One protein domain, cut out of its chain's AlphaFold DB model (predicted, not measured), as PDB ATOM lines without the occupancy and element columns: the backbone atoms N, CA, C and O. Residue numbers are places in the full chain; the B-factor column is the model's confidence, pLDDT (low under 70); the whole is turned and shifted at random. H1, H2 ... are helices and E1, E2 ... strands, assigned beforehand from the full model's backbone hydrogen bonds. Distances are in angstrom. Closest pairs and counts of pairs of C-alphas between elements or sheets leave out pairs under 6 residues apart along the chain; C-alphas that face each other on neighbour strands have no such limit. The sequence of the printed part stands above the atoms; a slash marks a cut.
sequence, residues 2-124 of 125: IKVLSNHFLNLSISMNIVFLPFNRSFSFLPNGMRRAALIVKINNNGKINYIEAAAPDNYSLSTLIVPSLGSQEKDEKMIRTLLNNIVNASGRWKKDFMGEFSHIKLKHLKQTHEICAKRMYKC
ATOM      1  N   ILE A   2     -12.981 -30.097 -43.454       81.25
ATOM      2  CA  ILE A   2     -11.625 -30.347 -42.901       81.25
ATOM      3  C   ILE A   2     -10.970 -29.077 -42.333       81.25
ATOM      4  O   ILE A   2     -10.455 -29.109 -41.226       81.25
ATOM      5  N   LYS A   3     -11.116 -27.933 -43.015       83.12
ATOM      6  CA  LYS A   3     -10.692 -26.617 -42.498       83.12
ATOM      7  C   LYS A   3     -11.389 -26.213 -41.187       83.12
ATOM      8  O   LYS A   3     -10.802 -25.558 -40.339       83.12
ATOM      9  N   VAL A   4     -12.652 -26.604 -41.007       85.19
ATOM     10  CA  VAL A   4     -13.372 -26.373 -39.741       85.19
ATOM     11  C   VAL A   4     -12.785 -27.273 -38.655       85.19
ATOM     12  O   VAL A   4     -12.578 -26.823 -37.535       85.19
ATOM     13  N   LEU A   5     -12.456 -28.520 -39.001       83.50
ATOM     14  CA  LEU A   5     -11.817 -29.462 -38.090       83.50
ATOM     15  C   LEU A   5     -10.446 -28.946 -37.612       83.50
ATOM     16  O   LEU A   5     -10.206 -28.924 -36.411       83.50
ATOM     17  N   SER A   6      -9.597 -28.467 -38.531       84.69
ATOM     18  CA  SER A   6      -8.270 -27.924 -38.198       84.69
ATOM     19  C   SER A   6      -8.341 -26.682 -37.315       84.69
ATOM     20  O   SER A   6      -7.500 -26.500 -36.445       84.69
ATOM     21  N   ASN A   7      -9.338 -25.822 -37.534       86.69
ATOM     22  CA  ASN A   7      -9.439 -24.552 -36.819       86.69
ATOM     23  C   ASN A   7     -10.051 -24.701 -35.418       86.69
ATOM     24  O   ASN A   7      -9.711 -23.930 -34.528       86.69
ATOM     25  N   HIS A   8     -10.968 -25.654 -35.222       86.31
ATOM     26  CA  HIS A   8     -11.689 -25.812 -33.953       86.31
ATOM     27  C   HIS A   8     -11.072 -26.839 -32.997       86.31
ATOM     28  O   HIS A   8     -11.329 -26.759 -31.797       86.31
ATOM     29  N   PHE A   9     -10.291 -27.800 -33.494       84.69
ATOM     30  CA  PHE A   9      -9.734 -28.887 -32.685       84.69
ATOM     31  C   PHE A   9      -8.206 -28.866 -32.757       84.69
ATOM     32  O   PHE A   9      -7.588 -29.617 -33.509       84.69
ATOM     33  N   LEU A  10      -7.599 -27.975 -31.969       83.56
ATOM     34  CA  LEU A  10      -6.153 -27.706 -31.980       83.56
ATOM     35  C   LEU A  10      -5.297 -28.900 -31.519       83.56
ATOM     36  O   LEU A  10      -4.095 -28.921 -31.756       83.56
ATOM     37  N   ASN A  11      -5.907 -29.903 -30.884       87.81
ATOM     38  CA  ASN A  11      -5.260 -31.165 -30.524       87.81
ATOM     39  C   ASN A  11      -5.049 -32.107 -31.723       87.81
ATOM     40  O   ASN A  11      -4.440 -33.165 -31.565       87.81
ATOM     41  N   LEU A  12      -5.570 -31.762 -32.903       88.69
ATOM     42  CA  LEU A  12      -5.414 -32.558 -34.111       88.69
ATOM     43  C   LEU A  12      -4.239 -32.057 -34.946       88.69
ATOM     44  O   LEU A  12      -4.180 -30.889 -35.325       88.69
ATOM     45  N   SER A  13      -3.365 -32.976 -35.341       90.06
ATOM     46  CA  SER A  13      -2.438 -32.741 -36.446       90.06
ATOM     47  C   SER A  13      -3.034 -33.326 -37.722       90.06
ATOM     48  O   SER A  13      -3.379 -34.507 -37.769       90.06
ATOM     49  N   ILE A  14      -3.213 -32.488 -38.744       89.12
ATOM     50  CA  ILE A  14      -3.913 -32.845 -39.980       89.12
ATOM     51  C   ILE A  14      -2.976 -32.636 -41.164       89.12
ATOM     52  O   ILE A  14      -2.487 -31.530 -41.383       89.12
ATOM     53  N   SER A  15      -2.785 -33.676 -41.971       88.75
ATOM     54  CA  SER A  15      -2.146 -33.574 -43.281       88.75
ATOM     55  C   SER A  15      -3.084 -34.065 -44.376       88.75
ATOM     56  O   SER A  15      -3.932 -34.933 -44.170       88.75
ATOM     57  N   MET A  16      -2.981 -33.447 -45.548       87.06
ATOM     58  CA  MET A  16      -3.891 -33.665 -46.666       87.06
ATOM     59  C   MET A  16      -3.094 -33.953 -47.925       87.06
ATOM     60  O   MET A  16      -2.097 -33.285 -48.191       87.06
ATOM     61  N   ASN A  17      -3.562 -34.912 -48.713       87.56
ATOM     62  CA  ASN A  17      -3.022 -35.195 -50.029       87.56
ATOM     63  C   ASN A  17      -4.161 -35.433 -51.022       87.56
ATOM     64  O   ASN A  17      -5.126 -36.130 -50.712       87.56
ATOM     65  N   ILE A  18      -4.051 -34.855 -52.215       86.81
ATOM     66  CA  ILE A  18      -5.005 -35.071 -53.301       86.81
ATOM     67  C   ILE A  18      -4.379 -36.071 -54.263       86.81
ATOM     68  O   ILE A  18      -3.306 -35.832 -54.810       86.81
ATOM     69  N   VAL A  19      -5.063 -37.188 -54.481       87.94
ATOM     70  CA  VAL A  19      -4.615 -38.252 -55.382       87.94
ATOM     71  C   VAL A  19      -5.667 -38.495 -56.449       87.94
ATOM     72  O   VAL A  19      -6.863 -38.399 -56.193       87.94
ATOM     73  N   PHE A  20      -5.252 -38.828 -57.666       89.31
ATOM     74  CA  PHE A  20      -6.209 -39.242 -58.686       89.31
ATOM     75  C   PHE A  20      -6.634 -40.692 -58.483       89.31
ATOM     76  O   PHE A  20      -5.809 -41.544 -58.147       89.31
ATOM     77  N   LEU A  21      -7.905 -40.989 -58.762       88.31
ATOM     78  CA  LEU A  21      -8.391 -42.363 -58.717       88.31
ATOM     79  C   LEU A  21      -7.665 -43.251 -59.749       88.31
ATOM     80  O   LEU A  21      -7.356 -42.777 -60.852       88.31
ATOM     81  N   PRO A  22      -7.403 -44.533 -59.422       90.44
ATOM     82  CA  PRO A  22      -6.777 -45.500 -60.328       90.44
ATOM     83  C   PRO A  22      -7.465 -45.592 -61.695       90.44
ATOM     84  O   PRO A  22      -8.687 -45.542 -61.770       90.44
ATOM     85  N   PHE A  23      -6.708 -45.758 -62.781       87.62
ATOM     86  CA  PHE A  23      -7.192 -45.681 -64.173       87.62
ATOM     87  C   PHE A  23      -7.869 -46.977 -64.669       87.62
ATOM     88  O   PHE A  23      -7.548 -47.492 -65.731       87.62
ATOM     89  N   ASN A  24      -8.792 -47.550 -63.896       79.56
ATOM     90  CA  ASN A  24      -9.305 -48.895 -64.196       79.56
ATOM     91  C   ASN A  24     -10.734 -48.911 -64.758       79.56
ATOM     92  O   ASN A  24     -11.138 -49.895 -65.373       79.56
ATOM     93  N   ARG A  25     -11.534 -47.859 -64.530       86.69
ATOM     94  CA  ARG A  25     -12.952 -47.794 -64.929       86.69
ATOM     95  C   ARG A  25     -13.361 -46.372 -65.303       86.69
ATOM     96  O   ARG A  25     -12.712 -45.409 -64.909       86.69
ATOM     97  N   SER A  26     -14.501 -46.238 -65.982       87.75
ATOM     98  CA  SER A  26     -15.111 -44.937 -66.300       87.75
ATOM     99  C   SER A  26     -15.391 -44.084 -65.058       87.75
ATOM    100  O   SER A  26     -15.311 -42.864 -65.132       87.75
ATOM    101  N   PHE A  27     -15.636 -44.706 -63.896       86.19
ATOM    102  CA  PHE A  27     -15.801 -43.993 -62.625       86.19
ATOM    103  C   PHE A  27     -14.576 -43.150 -62.237       86.19
ATOM    104  O   PHE A  27     -14.707 -42.150 -61.535       86.19
ATOM    105  N   SER A  28     -13.385 -43.498 -62.722       88.12
ATOM    106  CA  SER A  28     -12.159 -42.724 -62.502       88.12
ATOM    107  C   SER A  28     -12.153 -41.378 -63.223       88.12
ATOM    108  O   SER A  28     -11.212 -40.601 -63.054       88.12
ATOM    109  N   PHE A  29     -13.199 -41.086 -63.995       87.88
ATOM    110  CA  PHE A  29     -13.398 -39.837 -64.703       87.88
ATOM    111  C   PHE A  29     -14.693 -39.151 -64.262       87.88
ATOM    112  O   PHE A  29     -15.641 -39.758 -63.751       87.88
ATOM    113  N   LEU A  30     -14.699 -37.841 -64.442       86.06
ATOM    114  CA  LEU A  30     -15.869 -36.987 -64.358       86.06
ATOM    115  C   LEU A  30     -16.594 -36.981 -65.719       86.06
ATOM    116  O   LEU A  30     -15.983 -37.327 -66.733       86.06
ATOM    117  N   PRO A  31     -17.866 -36.545 -65.783       84.50
ATOM    118  CA  PRO A  31     -18.612 -36.475 -67.045       84.50
ATOM    119  C   PRO A  31     -17.946 -35.616 -68.131       84.50
ATOM    120  O   PRO A  31     -18.153 -35.851 -69.314       84.50
ATOM    121  N   ASN A  32     -17.117 -34.645 -67.738       87.25
ATOM    122  CA  ASN A  32     -16.347 -33.795 -68.649       87.25
ATOM    123  C   ASN A  32     -15.015 -34.425 -69.117       87.25
ATOM    124  O   ASN A  32     -14.192 -33.733 -69.709       87.25
ATOM    125  N   GLY A  33     -14.763 -35.700 -68.807       87.25
ATOM    126  CA  GLY A  33     -13.546 -36.423 -69.192       87.25
ATOM    127  C   GLY A  33     -12.327 -36.168 -68.298       87.25
ATOM    128  O   GLY A  33     -11.298 -36.822 -68.471       87.25
ATOM    129  N   MET A  34     -12.412 -35.272 -67.310       88.31
ATOM    130  CA  MET A  34     -11.317 -35.044 -66.362       88.31
ATOM    131  C   MET A  34     -11.184 -36.196 -65.365       88.31
ATOM    132  O   MET A  34     -12.166 -36.846 -65.011       88.31
ATOM    133  N   ARG A  35      -9.976 -36.425 -64.837       87.56
ATOM    134  CA  ARG A  35      -9.759 -37.449 -63.806       87.56
ATOM    135  C   ARG A  35     -10.446 -37.075 -62.496       87.56
ATOM    136  O   ARG A  35     -10.278 -35.972 -61.979       87.56
ATOM    137  N   ARG A  36     -11.159 -38.040 -61.919       87.06
ATOM    138  CA  ARG A  36     -11.713 -37.945 -60.571       87.06
ATOM    139  C   ARG A  36     -10.574 -38.018 -59.558       87.06
ATOM    140  O   ARG A  36      -9.732 -38.915 -59.619       87.06
ATOM    141  N   ALA A  37     -10.558 -37.073 -58.626       86.12
ATOM    142  CA  ALA A  37      -9.613 -37.044 -57.521       86.12
ATOM    143  C   ALA A  37     -10.269 -37.519 -56.219       86.12
ATOM    144  O   ALA A  37     -11.482 -37.413 -56.039       86.12
ATOM    145  N   ALA A  38      -9.441 -38.022 -55.314       84.50
ATOM    146  CA  ALA A  38      -9.754 -38.333 -53.935       84.50
ATOM    147  C   ALA A  38      -8.877 -37.468 -53.027       84.50
ATOM    148  O   ALA A  38      -7.679 -37.305 -53.263       84.50
ATOM    149  N   LEU A  39      -9.482 -36.922 -51.977       85.56
ATOM    150  CA  LEU A  39      -8.752 -36.292 -50.887       85.56
ATOM    151  C   LEU A  39      -8.479 -37.357 -49.827       85.56
ATOM    152  O   LEU A  39      -9.427 -37.932 -49.296       85.56
ATOM    153  N   ILE A  40      -7.206 -37.580 -49.524       87.44
ATOM    154  CA  ILE A  40      -6.743 -38.393 -48.405       87.44
ATOM    155  C   ILE A  40      -6.347 -37.440 -47.289       87.44
ATOM    156  O   ILE A  40      -5.438 -36.625 -47.452       87.44
ATOM    157  N   VAL A  41      -7.028 -37.532 -46.153       88.00
ATOM    158  CA  VAL A  41      -6.684 -36.743 -44.965       88.00
ATOM    159  C   VAL A  41      -6.156 -37.678 -43.901       88.00
ATOM    160  O   VAL A  41      -6.880 -38.573 -43.482       88.00
ATOM    161  N   LYS A  42      -4.928 -37.456 -43.448       89.94
ATOM    162  CA  LYS A  42      -4.351 -38.127 -42.290       89.94
ATOM    163  C   LYS A  42      -4.550 -37.231 -41.077       89.94
ATOM    164  O   LYS A  42      -4.121 -36.079 -41.079       89.94
ATOM    165  N   ILE A  43      -5.198 -37.758 -40.048       89.44
ATOM    166  CA  ILE A  43      -5.423 -37.051 -38.789       89.44
ATOM    167  C   ILE A  43      -4.734 -37.813 -37.676       89.44
ATOM    168  O   ILE A  43      -5.024 -38.986 -37.483       89.44
ATOM    169  N   ASN A  44      -3.853 -37.141 -36.946       88.62
ATOM    170  CA  ASN A  44      -3.262 -37.640 -35.717       88.62
ATOM    171  C   ASN A  44      -3.948 -36.969 -34.521       88.62
ATOM    172  O   ASN A  44      -3.928 -35.743 -34.397       88.62
ATOM    173  N   ASN A  45      -4.550 -37.790 -33.665       86.50
ATOM    174  CA  ASN A  45      -5.134 -37.403 -32.387       86.50
ATOM    175  C   ASN A  45      -4.456 -38.221 -31.281       86.50
ATOM    176  O   ASN A  45      -4.791 -39.389 -31.080       86.50
ATOM    177  N   ASN A  46      -3.473 -37.633 -30.595       80.50
ATOM    178  CA  ASN A  46      -2.737 -38.278 -29.498       80.50
ATOM    179  C   ASN A  46      -2.213 -39.692 -29.839       80.50
ATOM    180  O   ASN A  46      -2.346 -40.624 -29.050       80.50
ATOM    181  N   GLY A  47      -1.650 -39.871 -31.038       69.69
ATOM    182  CA  GLY A  47      -1.071 -41.141 -31.494       69.69
ATOM    183  C   GLY A  47      -2.037 -42.046 -32.262       69.69
ATOM    184  O   GLY A  47      -1.588 -42.990 -32.913       69.69
ATOM    185  N   LYS A  48      -3.344 -41.749 -32.271       74.19
ATOM    186  CA  LYS A  48      -4.305 -42.415 -33.159       74.19
ATOM    187  C   LYS A  48      -4.313 -41.724 -34.510       74.19
ATOM    188  O   LYS A  48      -4.672 -40.552 -34.616       74.19
ATOM    189  N   ILE A  49      -3.909 -42.462 -35.536       75.81
ATOM    190  CA  ILE A  49      -3.902 -41.984 -36.913       75.81
ATOM    191  C   ILE A  49      -5.149 -42.516 -37.613       75.81
ATOM    192  O   ILE A  49      -5.364 -43.723 -37.638       75.81
ATOM    193  N   ASN A  50      -5.941 -41.624 -38.202       76.75
ATOM    194  CA  ASN A  50      -7.104 -41.973 -39.013       76.75
ATOM    195  C   ASN A  50      -6.974 -41.381 -40.421       76.75
ATOM    196  O   ASN A  50      -6.518 -40.245 -40.572       76.75
ATOM    197  N   TYR A  51      -7.414 -42.127 -41.436       73.94
ATOM    198  CA  TYR A  51      -7.486 -41.667 -42.823       73.94
ATOM    199  C   TYR A  51      -8.926 -41.408 -43.243       73.94
ATOM    200  O   TYR A  51      -9.807 -42.213 -42.938       73.94
ATOM    201  N   ILE A  52      -9.155 -40.296 -43.940       67.94
ATOM    202  CA  ILE A  52     -10.480 -39.851 -44.374       67.94
ATOM    203  C   ILE A  52     -10.547 -39.732 -45.904       67.94
ATOM    204  O   ILE A  52      -9.708 -39.051 -46.487       67.94
ATOM    205  N   GLU A  53     -11.558 -40.351 -46.525       67.50
ATOM    206  CA  GLU A  53     -11.792 -40.437 -47.986       67.50
ATOM    207  C   GLU A  53     -13.226 -39.978 -48.354       67.50
ATOM    208  O   GLU A  53     -14.083 -39.975 -47.474       67.50
ATOM    209  N   ALA A  54     -13.678 -39.662 -49.579       58.38
ATOM    210  CA  ALA A  54     -13.181 -38.940 -50.758       58.38
ATOM    211  C   ALA A  54     -14.423 -38.184 -51.260       58.38
ATOM    212  O   ALA A  54     -15.498 -38.775 -51.367       58.38
ATOM    213  N   ALA A  55     -14.305 -36.894 -51.555       57.12
ATOM    214  CA  ALA A  55     -15.379 -36.141 -52.191       57.12
ATOM    215  C   ALA A  55     -14.989 -35.880 -53.646       57.12
ATOM    216  O   ALA A  55     -13.893 -35.385 -53.908       57.12
ATOM    217  N   ALA A  56     -15.880 -36.219 -54.573       58.47
ATOM    218  CA  ALA A  56     -15.757 -35.824 -55.965       58.47
ATOM    219  C   ALA A  56     -16.566 -34.535 -56.207       58.47
ATOM    220  O   ALA A  56     -17.586 -34.323 -55.548       58.47
ATOM    221  N   PRO A  57     -16.130 -33.663 -57.130       57.28
ATOM    222  CA  PRO A  57     -16.808 -32.396 -57.416       57.28
ATOM    223  C   PRO A  57     -18.161 -32.553 -58.137       57.28
ATOM    224  O   PRO A  57     -18.842 -31.563 -58.374       57.28
ATOM    225  N   ASP A  58     -18.571 -33.767 -58.505       63.34
ATOM    226  CA  ASP A  58     -19.725 -34.036 -59.367       63.34
ATOM    227  C   ASP A  58     -20.983 -34.460 -58.599       63.34
ATOM    228  O   ASP A  58     -21.612 -35.447 -58.954       63.34
ATOM    229  N   ASN A  59     -21.362 -33.754 -57.528       58.03
ATOM    230  CA  ASN A  59     -22.578 -34.033 -56.733       58.03
ATOM    231  C   ASN A  59     -22.749 -35.498 -56.252       58.03
ATOM    232  O   ASN A  59     -23.775 -35.842 -55.657       58.03
ATOM    233  N   TYR A  60     -21.758 -36.369 -56.463       64.50
ATOM    234  CA  TYR A  60     -21.802 -37.776 -56.114       64.50
ATOM    235  C   TYR A  60     -21.404 -37.893 -54.646       64.50
ATOM    236  O   TYR A  60     -20.228 -37.938 -54.284       64.50
ATOM    237  N   SER A  61     -22.416 -37.857 -53.779       62.88
ATOM    238  CA  SER A  61     -22.243 -37.864 -52.327       62.88
ATOM    239  C   SER A  61     -21.792 -39.242 -51.833       62.88
ATOM    240  O   SER A  61     -22.600 -40.062 -51.389       62.88
ATOM    241  N   LEU A  62     -20.486 -39.489 -51.859       69.56
ATOM    242  CA  LEU A  62     -19.883 -40.606 -51.143       69.56
ATOM    243  C   LEU A  62     -19.877 -40.315 -49.643       69.56
ATOM    244  O   LEU A  62     -19.570 -39.207 -49.208       69.56
ATOM    245  N   SER A  63     -20.198 -41.326 -48.832       73.00
ATOM    246  CA  SER A  63     -19.965 -41.222 -47.394       73.00
ATOM    247  C   SER A  63     -18.478 -41.044 -47.135       73.00
ATOM    248  O   SER A  63     -17.668 -41.764 -47.725       73.00
ATOM    249  N   THR A  64     -18.144 -40.175 -46.191       82.44
ATOM    250  CA  THR A  64     -16.782 -40.075 -45.704       82.44
ATOM    251  C   THR A  64     -16.391 -41.373 -45.007       82.44
ATOM    252  O   THR A  64     -17.056 -41.780 -44.055       82.44
ATOM    253  N   LEU A  65     -15.339 -42.026 -45.485       87.31
ATOM    254  CA  LEU A  65     -14.816 -43.234 -44.861       87.31
ATOM    255  C   LEU A  65     -13.687 -42.855 -43.910       87.31
ATOM    256  O   LEU A  65     -12.785 -42.140 -44.325       87.31
ATOM    257  N   ILE A  66     -13.756 -43.314 -42.663       89.00
ATOM    258  CA  ILE A  66     -12.708 -43.151 -41.655       89.00
ATOM    259  C   ILE A  66     -12.134 -44.535 -41.370       89.00
ATOM    260  O   ILE A  66     -12.884 -45.435 -40.985       89.00
ATOM    261  N   VAL A  67     -10.830 -44.703 -41.565       89.94
ATOM    262  CA  VAL A  67     -10.113 -45.957 -41.283       89.94
ATOM    263  C   VAL A  67      -8.931 -45.687 -40.349       89.94
ATOM    264  O   VAL A  67      -8.221 -44.699 -40.555       89.94
ATOM    265  N   PRO A  68      -8.705 -46.526 -39.324       90.75
ATOM    266  CA  PRO A  68      -7.551 -46.391 -38.452       90.75
ATOM    267  C   PRO A  68      -6.273 -46.801 -39.190       90.75
ATOM    268  O   PRO A  68      -6.293 -47.633 -40.097       90.75
ATOM    269  N   SER A  69      -5.147 -46.231 -38.779       89.88
ATOM    270  CA  SER A  69      -3.825 -46.667 -39.219       89.88
ATOM    271  C   SER A  69      -3.533 -48.087 -38.748       89.88
ATOM    272  O   SER A  69      -3.906 -48.499 -37.649       89.88
ATOM    273  N   LEU A  70      -2.800 -48.811 -39.581       89.50
ATOM    274  CA  LEU A  70      -2.285 -50.151 -39.333       89.50
ATOM    275  C   LEU A  70      -0.898 -50.129 -38.663       89.50
ATOM    276  O   LEU A  70      -0.236 -51.165 -38.572       89.50
ATOM    277  N   GLY A  71      -0.441 -48.954 -38.213       87.19
ATOM    278  CA  GLY A  71       0.787 -48.769 -37.438       87.19
ATOM    279  C   GLY A  71       2.066 -48.618 -38.265       87.19
ATOM    280  O   GLY A  71       3.117 -48.340 -37.696       87.19
ATOM    281  N   SER A  72       2.006 -48.757 -39.594       89.25
ATOM    282  CA  SER A  72       3.129 -48.425 -40.476       89.25
ATOM    283  C   SER A  72       2.664 -47.706 -41.735       89.25
ATOM    284  O   SER A  72       1.599 -47.999 -42.280       89.25
ATOM    285  N   GLN A  73       3.492 -46.779 -42.224       87.06
ATOM    286  CA  GLN A  73       3.190 -46.013 -43.431       87.06
ATOM    287  C   GLN A  73       2.979 -46.921 -44.649       87.06
ATOM    288  O   GLN A  73       2.035 -46.717 -45.400       87.06
ATOM    289  N   GLU A  74       3.803 -47.956 -44.818       91.62
ATOM    290  CA  GLU A  74       3.676 -48.893 -45.939       91.62
ATOM    291  C   GLU A  74       2.341 -49.656 -45.910       91.62
ATOM    292  O   GLU A  74       1.664 -49.778 -46.934       91.62
ATOM    293  N   LYS A  75       1.921 -50.137 -44.729       91.06
ATOM    294  CA  LYS A  75       0.629 -50.822 -44.570       91.06
ATOM    295  C   LYS A  75      -0.530 -49.868 -44.829       91.06
ATOM    296  O   LYS A  75      -1.479 -50.250 -45.513       91.06
ATOM    297  N   ASP A  76      -0.434 -48.639 -44.333       89.75
ATOM    298  CA  ASP A  76      -1.439 -47.600 -44.554       89.75
ATOM    299  C   ASP A  76      -1.567 -47.256 -46.042       89.75
ATOM    300  O   ASP A  76      -2.670 -47.239 -46.583       89.75
ATOM    301  N   GLU A  77      -0.449 -47.053 -46.740       90.12
ATOM    302  CA  GLU A  77      -0.440 -46.788 -48.178       90.12
ATOM    303  C   GLU A  77      -1.022 -47.958 -48.976       90.12
ATOM    304  O   GLU A  77      -1.817 -47.745 -49.898       90.12
ATOM    305  N   LYS A  78      -0.683 -49.203 -48.616       92.06
ATOM    306  CA  LYS A  78      -1.253 -50.403 -49.245       92.06
ATOM    307  C   LYS A  78      -2.760 -50.505 -49.007       92.06
ATOM    308  O   LYS A  78      -3.503 -50.809 -49.944       92.06
ATOM    309  N   MET A  79      -3.222 -50.215 -47.792       90.88
ATOM    310  CA  MET A  79      -4.644 -50.176 -47.455       90.88
ATOM    311  C   MET A  79      -5.367 -49.105 -48.280       90.88
ATOM    312  O   MET A  79      -6.347 -49.416 -48.951       90.88
ATOM    313  N   ILE A  80      -4.845 -47.875 -48.312       89.81
ATOM    314  CA  ILE A  80      -5.419 -46.759 -49.080       89.81
ATOM    315  C   ILE A  80      -5.480 -47.100 -50.571       89.81
ATOM    316  O   ILE A  80      -6.517 -46.917 -51.204       89.81
ATOM    317  N   ARG A  81      -4.412 -47.661 -51.149       90.69
ATOM    318  CA  ARG A  81      -4.417 -48.114 -52.551       90.69
ATOM    319  C   ARG A  81      -5.495 -49.164 -52.804       90.69
ATOM    320  O   ARG A  81      -6.179 -49.103 -53.825       90.69
ATOM    321  N   THR A  82      -5.662 -50.117 -51.890       91.25
ATOM    322  CA  THR A  82      -6.700 -51.151 -51.998       91.25
ATOM    323  C   THR A  82      -8.104 -50.536 -51.931       91.25
ATOM    324  O   THR A  82      -8.940 -50.858 -52.774       91.25
ATOM    325  N   LEU A  83      -8.338 -49.592 -51.012       89.38
ATOM    326  CA  LEU A  83      -9.599 -48.851 -50.881       89.38
ATOM    327  C   LEU A  83      -9.945 -48.079 -52.163       89.38
ATOM    328  O   LEU A  83     -11.035 -48.252 -52.714       89.38
ATOM    329  N   LEU A  84      -8.988 -47.319 -52.703       88.88
ATOM    330  CA  LEU A  84      -9.161 -46.553 -53.942       88.88
ATOM    331  C   LEU A  84      -9.396 -47.455 -55.164       88.88
ATOM    332  O   LEU A  84     -10.174 -47.120 -56.056       88.88
ATOM    333  N   ASN A  85      -8.756 -48.621 -55.227       90.56
ATOM    334  CA  ASN A  85      -9.046 -49.594 -56.279       90.56
ATOM    335  C   ASN A  85     -10.454 -50.178 -56.127       90.56
ATOM    336  O   ASN A  85     -11.175 -50.320 -57.117       90.56
ATOM    337  N   ASN A  86     -10.869 -50.497 -54.897       89.62
ATOM    338  CA  ASN A  86     -12.193 -51.043 -54.636       89.62
ATOM    339  C   ASN A  86     -13.292 -50.051 -55.016       89.62
ATOM    340  O   ASN A  86     -14.226 -50.437 -55.718       89.62
ATOM    341  N   ILE A  87     -13.157 -48.776 -54.630       87.31
ATOM    342  CA  ILE A  87     -14.178 -47.771 -54.927       87.31
ATOM    343  C   ILE A  87     -14.338 -47.561 -56.438       87.31
ATOM    344  O   ILE A  87     -15.464 -47.448 -56.922       87.31
ATOM    345  N   VAL A  88     -13.237 -47.598 -57.198       88.81
ATOM    346  CA  VAL A  88     -13.261 -47.549 -58.668       88.81
ATOM    347  C   VAL A  88     -13.943 -48.783 -59.251       88.81
ATOM    348  O   VAL A  88     -14.846 -48.657 -60.077       88.81
ATOM    349  N   ASN A  89     -13.564 -49.976 -58.794       90.06
ATOM    350  CA  ASN A  89     -14.133 -51.240 -59.270       90.06
ATOM    351  C   ASN A  89     -15.611 -51.418 -58.897       90.06
ATOM    352  O   ASN A  89     -16.331 -52.179 -59.542       90.06
ATOM    353  N   ALA A  90     -16.066 -50.729 -57.855       88.25
ATOM    354  CA  ALA A  90     -17.440 -50.728 -57.384       88.25
ATOM    355  C   ALA A  90     -18.243 -49.497 -57.845       88.25
ATOM    356  O   ALA A  90     -19.342 -49.274 -57.333       88.25
ATOM    357  N   SER A  91     -17.715 -48.708 -58.790       86.88
ATOM    358  CA  SER A  91     -18.369 -47.518 -59.354       86.88
ATOM    359  C   SER A  91     -18.846 -46.527 -58.284       86.88
ATOM    360  O   SER A  91     -20.002 -46.096 -58.273       86.88
ATOM    361  N   GLY A  92     -17.968 -46.200 -57.336       83.44
ATOM    362  CA  GLY A  92     -18.283 -45.253 -56.269       83.44
ATOM    363  C   GLY A  92     -19.041 -45.871 -55.100       83.44
ATOM    364  O   GLY A  92     -19.888 -45.209 -54.507       83.44
ATOM    365  N   ARG A  93     -18.823 -47.149 -54.776       84.62
ATOM    366  CA  ARG A  93     -19.507 -47.798 -53.646       84.62
ATOM    367  C   ARG A  93     -18.534 -48.528 -52.736       84.62
ATOM    368  O   ARG A  93     -17.725 -49.326 -53.184       84.62
ATOM    369  N   TRP A  94     -18.717 -48.343 -51.435       83.31
ATOM    370  CA  TRP A  94     -18.057 -49.140 -50.405       83.31
ATOM    371  C   TRP A  94     -18.735 -50.508 -50.260       83.31
ATOM    372  O   TRP A  94     -19.689 -50.629 -49.480       83.31
ATOM    373  N   LYS A  95     -18.281 -51.521 -51.013       82.69
ATOM    374  CA  LYS A  95     -18.853 -52.884 -50.984       82.69
ATOM    375  C   LYS A  95     -18.744 -53.504 -49.591       82.69
ATOM    376  O   LYS A  95     -17.672 -53.497 -49.005       82.69
ATOM    377  N   LYS A  96     -19.847 -54.051 -49.067       81.69
ATOM    378  CA  LYS A  96     -19.894 -54.614 -47.705       81.69
ATOM    379  C   LYS A  96     -18.847 -55.708 -47.490       81.69
ATOM    380  O   LYS A  96     -18.138 -55.629 -46.500       81.69
ATOM    381  N   ASP A  97     -18.725 -56.633 -48.436       84.56
ATOM    382  CA  ASP A  97     -17.832 -57.793 -48.314       84.56
ATOM    383  C   ASP A  97     -16.372 -57.355 -48.176       84.56
ATOM    384  O   ASP A  97     -15.691 -57.743 -47.237       84.56
ATOM    385  N   PHE A  98     -15.939 -56.426 -49.032       83.25
ATOM    386  CA  PHE A  98     -14.602 -55.836 -48.965       83.25
ATOM    387  C   PHE A  98     -14.380 -55.026 -47.682       83.25
ATOM    388  O   PHE A  98     -13.327 -55.079 -47.061       83.25
ATOM    389  N   MET A  99     -15.391 -54.270 -47.258       83.00
ATOM    390  CA  MET A  99     -15.296 -53.467 -46.041       83.00
ATOM    391  C   MET A  99     -15.293 -54.315 -44.761       83.00
ATOM    392  O   MET A  99     -14.893 -53.803 -43.721       83.00
ATOM    393  N   GLY A 100     -15.721 -55.580 -44.819       81.81
ATOM    394  CA  GLY A 100     -15.626 -56.525 -43.705       81.81
ATOM    395  C   GLY A 100     -14.183 -56.863 -43.316       81.81
ATOM    396  O   GLY A 100     -13.945 -57.288 -42.192       81.81
ATOM    397  N   GLU A 101     -13.223 -56.612 -44.209       80.88
ATOM    398  CA  GLU A 101     -11.793 -56.850 -43.982       80.88
ATOM    399  C   GLU A 101     -11.114 -55.731 -43.171       80.88
ATOM    400  O   GLU A 101      -9.991 -55.905 -42.698       80.88
ATOM    401  N   PHE A 102     -11.780 -54.583 -42.986       80.44
ATOM    402  CA  PHE A 102     -11.195 -53.399 -42.353       80.44
ATOM    403  C   PHE A 102     -12.082 -52.859 -41.234       80.44
ATOM    404  O   PHE A 102     -13.291 -52.682 -41.397       80.44
ATOM    405  N   SER A 103     -11.467 -52.479 -40.111       87.00
ATOM    406  CA  SER A 103     -12.134 -51.598 -39.151       87.00
ATOM    407  C   SER A 103     -12.379 -50.246 -39.814       87.00
ATOM    408  O   SER A 103     -11.459 -49.655 -40.380       87.00
ATOM    409  N   HIS A 104     -13.620 -49.769 -39.805       89.25
ATOM    410  CA  HIS A 104     -13.971 -48.541 -40.503       89.25
ATOM    411  C   HIS A 104     -15.242 -47.897 -39.951       89.25
ATOM    412  O   HIS A 104     -16.131 -48.561 -39.419       89.25
ATOM    413  N   ILE A 105     -15.367 -46.588 -40.163       88.62
ATOM    414  CA  ILE A 105     -16.577 -45.814 -39.884       88.62
ATOM    415  C   ILE A 105     -17.012 -45.112 -41.169       88.62
ATOM    416  O   ILE A 105     -16.215 -44.465 -41.844       88.62
ATOM    417  N   LYS A 106     -18.302 -45.210 -41.511       86.44
ATOM    418  CA  LYS A 106     -18.904 -44.471 -42.632       86.44
ATOM    419  C   LYS A 106     -19.695 -43.285 -42.104       86.44
ATOM    420  O   LYS A 106     -20.785 -43.439 -41.554       86.44
ATOM    421  N   LEU A 107     -19.186 -42.084 -42.334       84.44
ATOM    422  CA  LEU A 107     -19.858 -40.840 -42.003       84.44
ATOM    423  C   LEU A 107     -20.655 -40.335 -43.214       84.44
ATOM    424  O   LEU A 107     -20.111 -39.781 -44.168       84.44
ATOM    425  N   LYS A 108     -21.980 -40.518 -43.183       81.25
ATOM    426  CA  LYS A 108     -22.878 -39.969 -44.211       81.25
ATOM    427  C   LYS A 108     -22.911 -38.442 -44.156       81.25
ATOM    428  O   LYS A 108     -23.123 -37.865 -43.080       81.25
ATOM    429  N   HIS A 109     -22.785 -37.817 -45.325       76.12
ATOM    430  CA  HIS A 109     -23.040 -36.392 -45.506       76.12
ATOM    431  C   HIS A 109     -24.551 -36.182 -45.457       76.12
ATOM    432  O   HIS A 109     -25.293 -36.677 -46.301       76.12
ATOM    433  N   LEU A 110     -25.018 -35.529 -44.398       75.31
ATOM    434  CA  LEU A 110     -26.409 -35.102 -44.283       75.31
ATOM    435  C   LEU A 110     -26.500 -33.657 -44.786       75.31
ATOM    436  O   LEU A 110     -25.481 -32.966 -44.821       75.31
ATOM    437  N   LYS A 111     -27.704 -33.184 -45.136       70.44
ATOM    438  CA  LYS A 111     -27.961 -31.757 -45.402       70.44
ATOM    439  C   LYS A 111     -27.812 -30.959 -44.097       70.44
ATOM    440  O   LYS A 111     -28.790 -30.634 -43.438       70.44
ATOM    441  N   GLN A 112     -26.572 -30.751 -43.677       79.25
ATOM    442  CA  GLN A 112     -26.162 -30.126 -42.424       79.25
ATOM    443  C   GLN A 112     -24.978 -29.199 -42.692       79.25
ATOM    444  O   GLN A 112     -24.289 -29.327 -43.705       79.25
ATOM    445  N   THR A 113     -24.726 -28.274 -41.769       83.44
ATOM    446  CA  THR A 113     -23.604 -27.343 -41.896       83.44
ATOM    447  C   THR A 113     -22.259 -28.062 -41.752       83.44
ATOM    448  O   THR A 113     -22.153 -29.150 -41.167       83.44
ATOM    449  N   HIS A 114     -21.198 -27.443 -42.270       81.75
ATOM    450  CA  HIS A 114     -19.848 -27.996 -42.184       81.75
ATOM    451  C   HIS A 114     -19.371 -28.183 -40.738       81.75
ATOM    452  O   HIS A 114     -18.596 -29.105 -40.481       81.75
ATOM    453  N   GLU A 115     -19.847 -27.360 -39.805       85.56
ATOM    454  CA  GLU A 115     -19.553 -27.413 -38.372       85.56
ATOM    455  C   GLU A 115     -20.167 -28.651 -37.723       85.56
ATOM    456  O   GLU A 115     -19.505 -29.340 -36.947       85.56
ATOM    457  N   ILE A 116     -21.415 -28.982 -38.067       86.19
ATOM    458  CA  ILE A 116     -22.082 -30.183 -37.551       86.19
ATOM    459  C   ILE A 116     -21.368 -31.437 -38.065       86.19
ATOM    460  O   ILE A 116     -21.081 -32.352 -37.291       86.19
ATOM    461  N   CYS A 117     -21.026 -31.467 -39.355       81.12
ATOM    462  CA  CYS A 117     -20.268 -32.570 -39.941       81.12
ATOM    463  C   CYS A 117     -18.875 -32.710 -39.306       81.12
ATOM    464  O   CYS A 117     -18.479 -33.825 -38.968       81.12
ATOM    465  N   ALA A 118     -18.173 -31.599 -39.059       84.38
ATOM    466  CA  ALA A 118     -16.882 -31.593 -38.370       84.38
ATOM    467  C   ALA A 118     -16.990 -32.126 -36.930       84.38
ATOM    468  O   ALA A 118     -16.197 -32.970 -36.526       84.38
ATOM    469  N   LYS A 119     -18.015 -31.724 -36.166       87.25
ATOM    470  CA  LYS A 119     -18.259 -32.255 -34.812       87.25
ATOM    471  C   LYS A 119     -18.553 -33.755 -34.814       87.25
ATOM    472  O   LYS A 119     -18.064 -34.475 -33.951       87.25
ATOM    473  N   ARG A 120     -19.357 -34.240 -35.768       86.94
ATOM    474  CA  ARG A 120     -19.643 -35.679 -35.911       86.94
ATOM    475  C   ARG A 120     -18.386 -36.460 -36.270       86.94
ATOM    476  O   ARG A 120     -18.164 -37.515 -35.698       86.94
ATOM    477  N   MET A 121     -17.569 -35.919 -37.172       85.44
ATOM    478  CA  MET A 121     -16.272 -36.485 -37.525       85.44
ATOM    479  C   MET A 121     -15.354 -36.568 -36.308       85.44
ATOM    480  O   MET A 121     -14.824 -37.637 -36.052       85.44
ATOM    481  N   TYR A 122     -15.234 -35.494 -35.524       86.94
ATOM    482  CA  TYR A 122     -14.400 -35.472 -34.320       86.94
ATOM    483  C   TYR A 122     -14.761 -36.573 -33.314       86.94
ATOM    484  O   TYR A 122     -13.878 -37.192 -32.744       86.94
ATOM    485  N   LYS A 123     -16.055 -36.878 -33.143       87.25
ATOM    486  CA  LYS A 123     -16.516 -37.975 -32.269       87.25
ATOM    487  C   LYS A 123     -16.110 -39.375 -32.747       87.25
ATOM    488  O   LYS A 123     -16.245 -40.324 -31.983       87.25
ATOM    489  N   CYS A 124     -15.704 -39.514 -34.006       83.19
ATOM    490  CA  CYS A 124     -15.286 -40.780 -34.605       83.19
ATOM    491  C   CYS A 124     -13.758 -40.946 -34.654       83.19
ATOM    492  O   CYS A 124     -13.307 -42.005 -35.086       83.19
TER     493      CYS A 124
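AT A GLANCE: This is residues 2 to 124 of the 125 residues of the protein "TnsE_C domain-containing protein" of Bacillus oleronius (UniProt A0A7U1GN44). The core is a strongly twisted sheet of five antiparallel strands, E1 to E5, with two short helices, H1 and H4, packed together on one face of it. The long helix H2 grazes the sheet with its residues 76 to 84, and the very short H3 is close to H2 and off the sheet. The 123 printed residues hold four named helices and five named strands, in the chain order H1 E1 E2 E3 E4 H2 H3 E5 H4, and the class is mixed, helices and strands. The whole is compact, with a radius of gyration of the C-alphas of 14.4 A and spans of 39 by 33 by 24 A.

HOW THE PARTS SIT: The sheet runs E1 (residues 12 to 20), E2 (37 to 45), E3 (48 to 53), E4 (64 to 68), E5 (105 to 107), with E1 and E5 as edge strands. E1 to E4 form a meander, each strand the antiparallel neighbour of the one before, and E1 and E2, E2 and E3, and E3 and E4 are hairpins. Within hydrogen-bond range are N 17 and O 40 at 2.8 A between E1 and E2, N 43 and O 50 at 2.9 A between E2 and E3, N 51 and O 67 at 2.8 A between E3 and E4, and N 66 and O 105 at 2.8 A between E4 and E5. From edge to edge the strands' lines turn by 81 degrees. H1 (residues 2 to 8) is on the sheet at a height of 9.3 A, over E1 and, only just, over E2, with 3 of its C-alphas; on the local plane it runs along the strands, at 8 degrees to E1. H4 (residues 114 to 122) is on the same face. H1 and H4 touch about perpendicular, at 81 degrees; their closest C-alphas are those of Leu 5 and Ala 118, 5.5 A apart. H2 (residues 73 to 89) is near E3 and E4 and only grazes the sheet. H3 (residues 96 to 99) is not on the sheet; it is close to but not clearly touching H2, the closest C-alphas being those of Asn 86 and Phe 98, 7.8 A apart. In H1, H2 and H4 every O i to N i+4 pair is within hydrogen-bond range; H3 is too short for such a pair.

IN THESE COORDINATES: H1 begins at C-alpha 2 (-11.625, -30.347, -42.901). E1 and E2 each measure 25.5 A from first to last C-alpha, E3 16.7 A, E4 13.3 A, and H2 24.0 A from C-alpha 73 (3.190, -46.013, -43.431). H4 ends at C-alpha 122 (-14.400, -35.472, -34.320).

THE WHOLE: The C-alphas farthest apart are those of Asn 32 and Asn 46, 41.7 A. The printed part has no cut; the link from E1 to E2, residues 21 to 36, is long. Confidence is low, with pLDDT under 70, at residue 47 and residues 52 to 62; the mean of the printed part is 83.5.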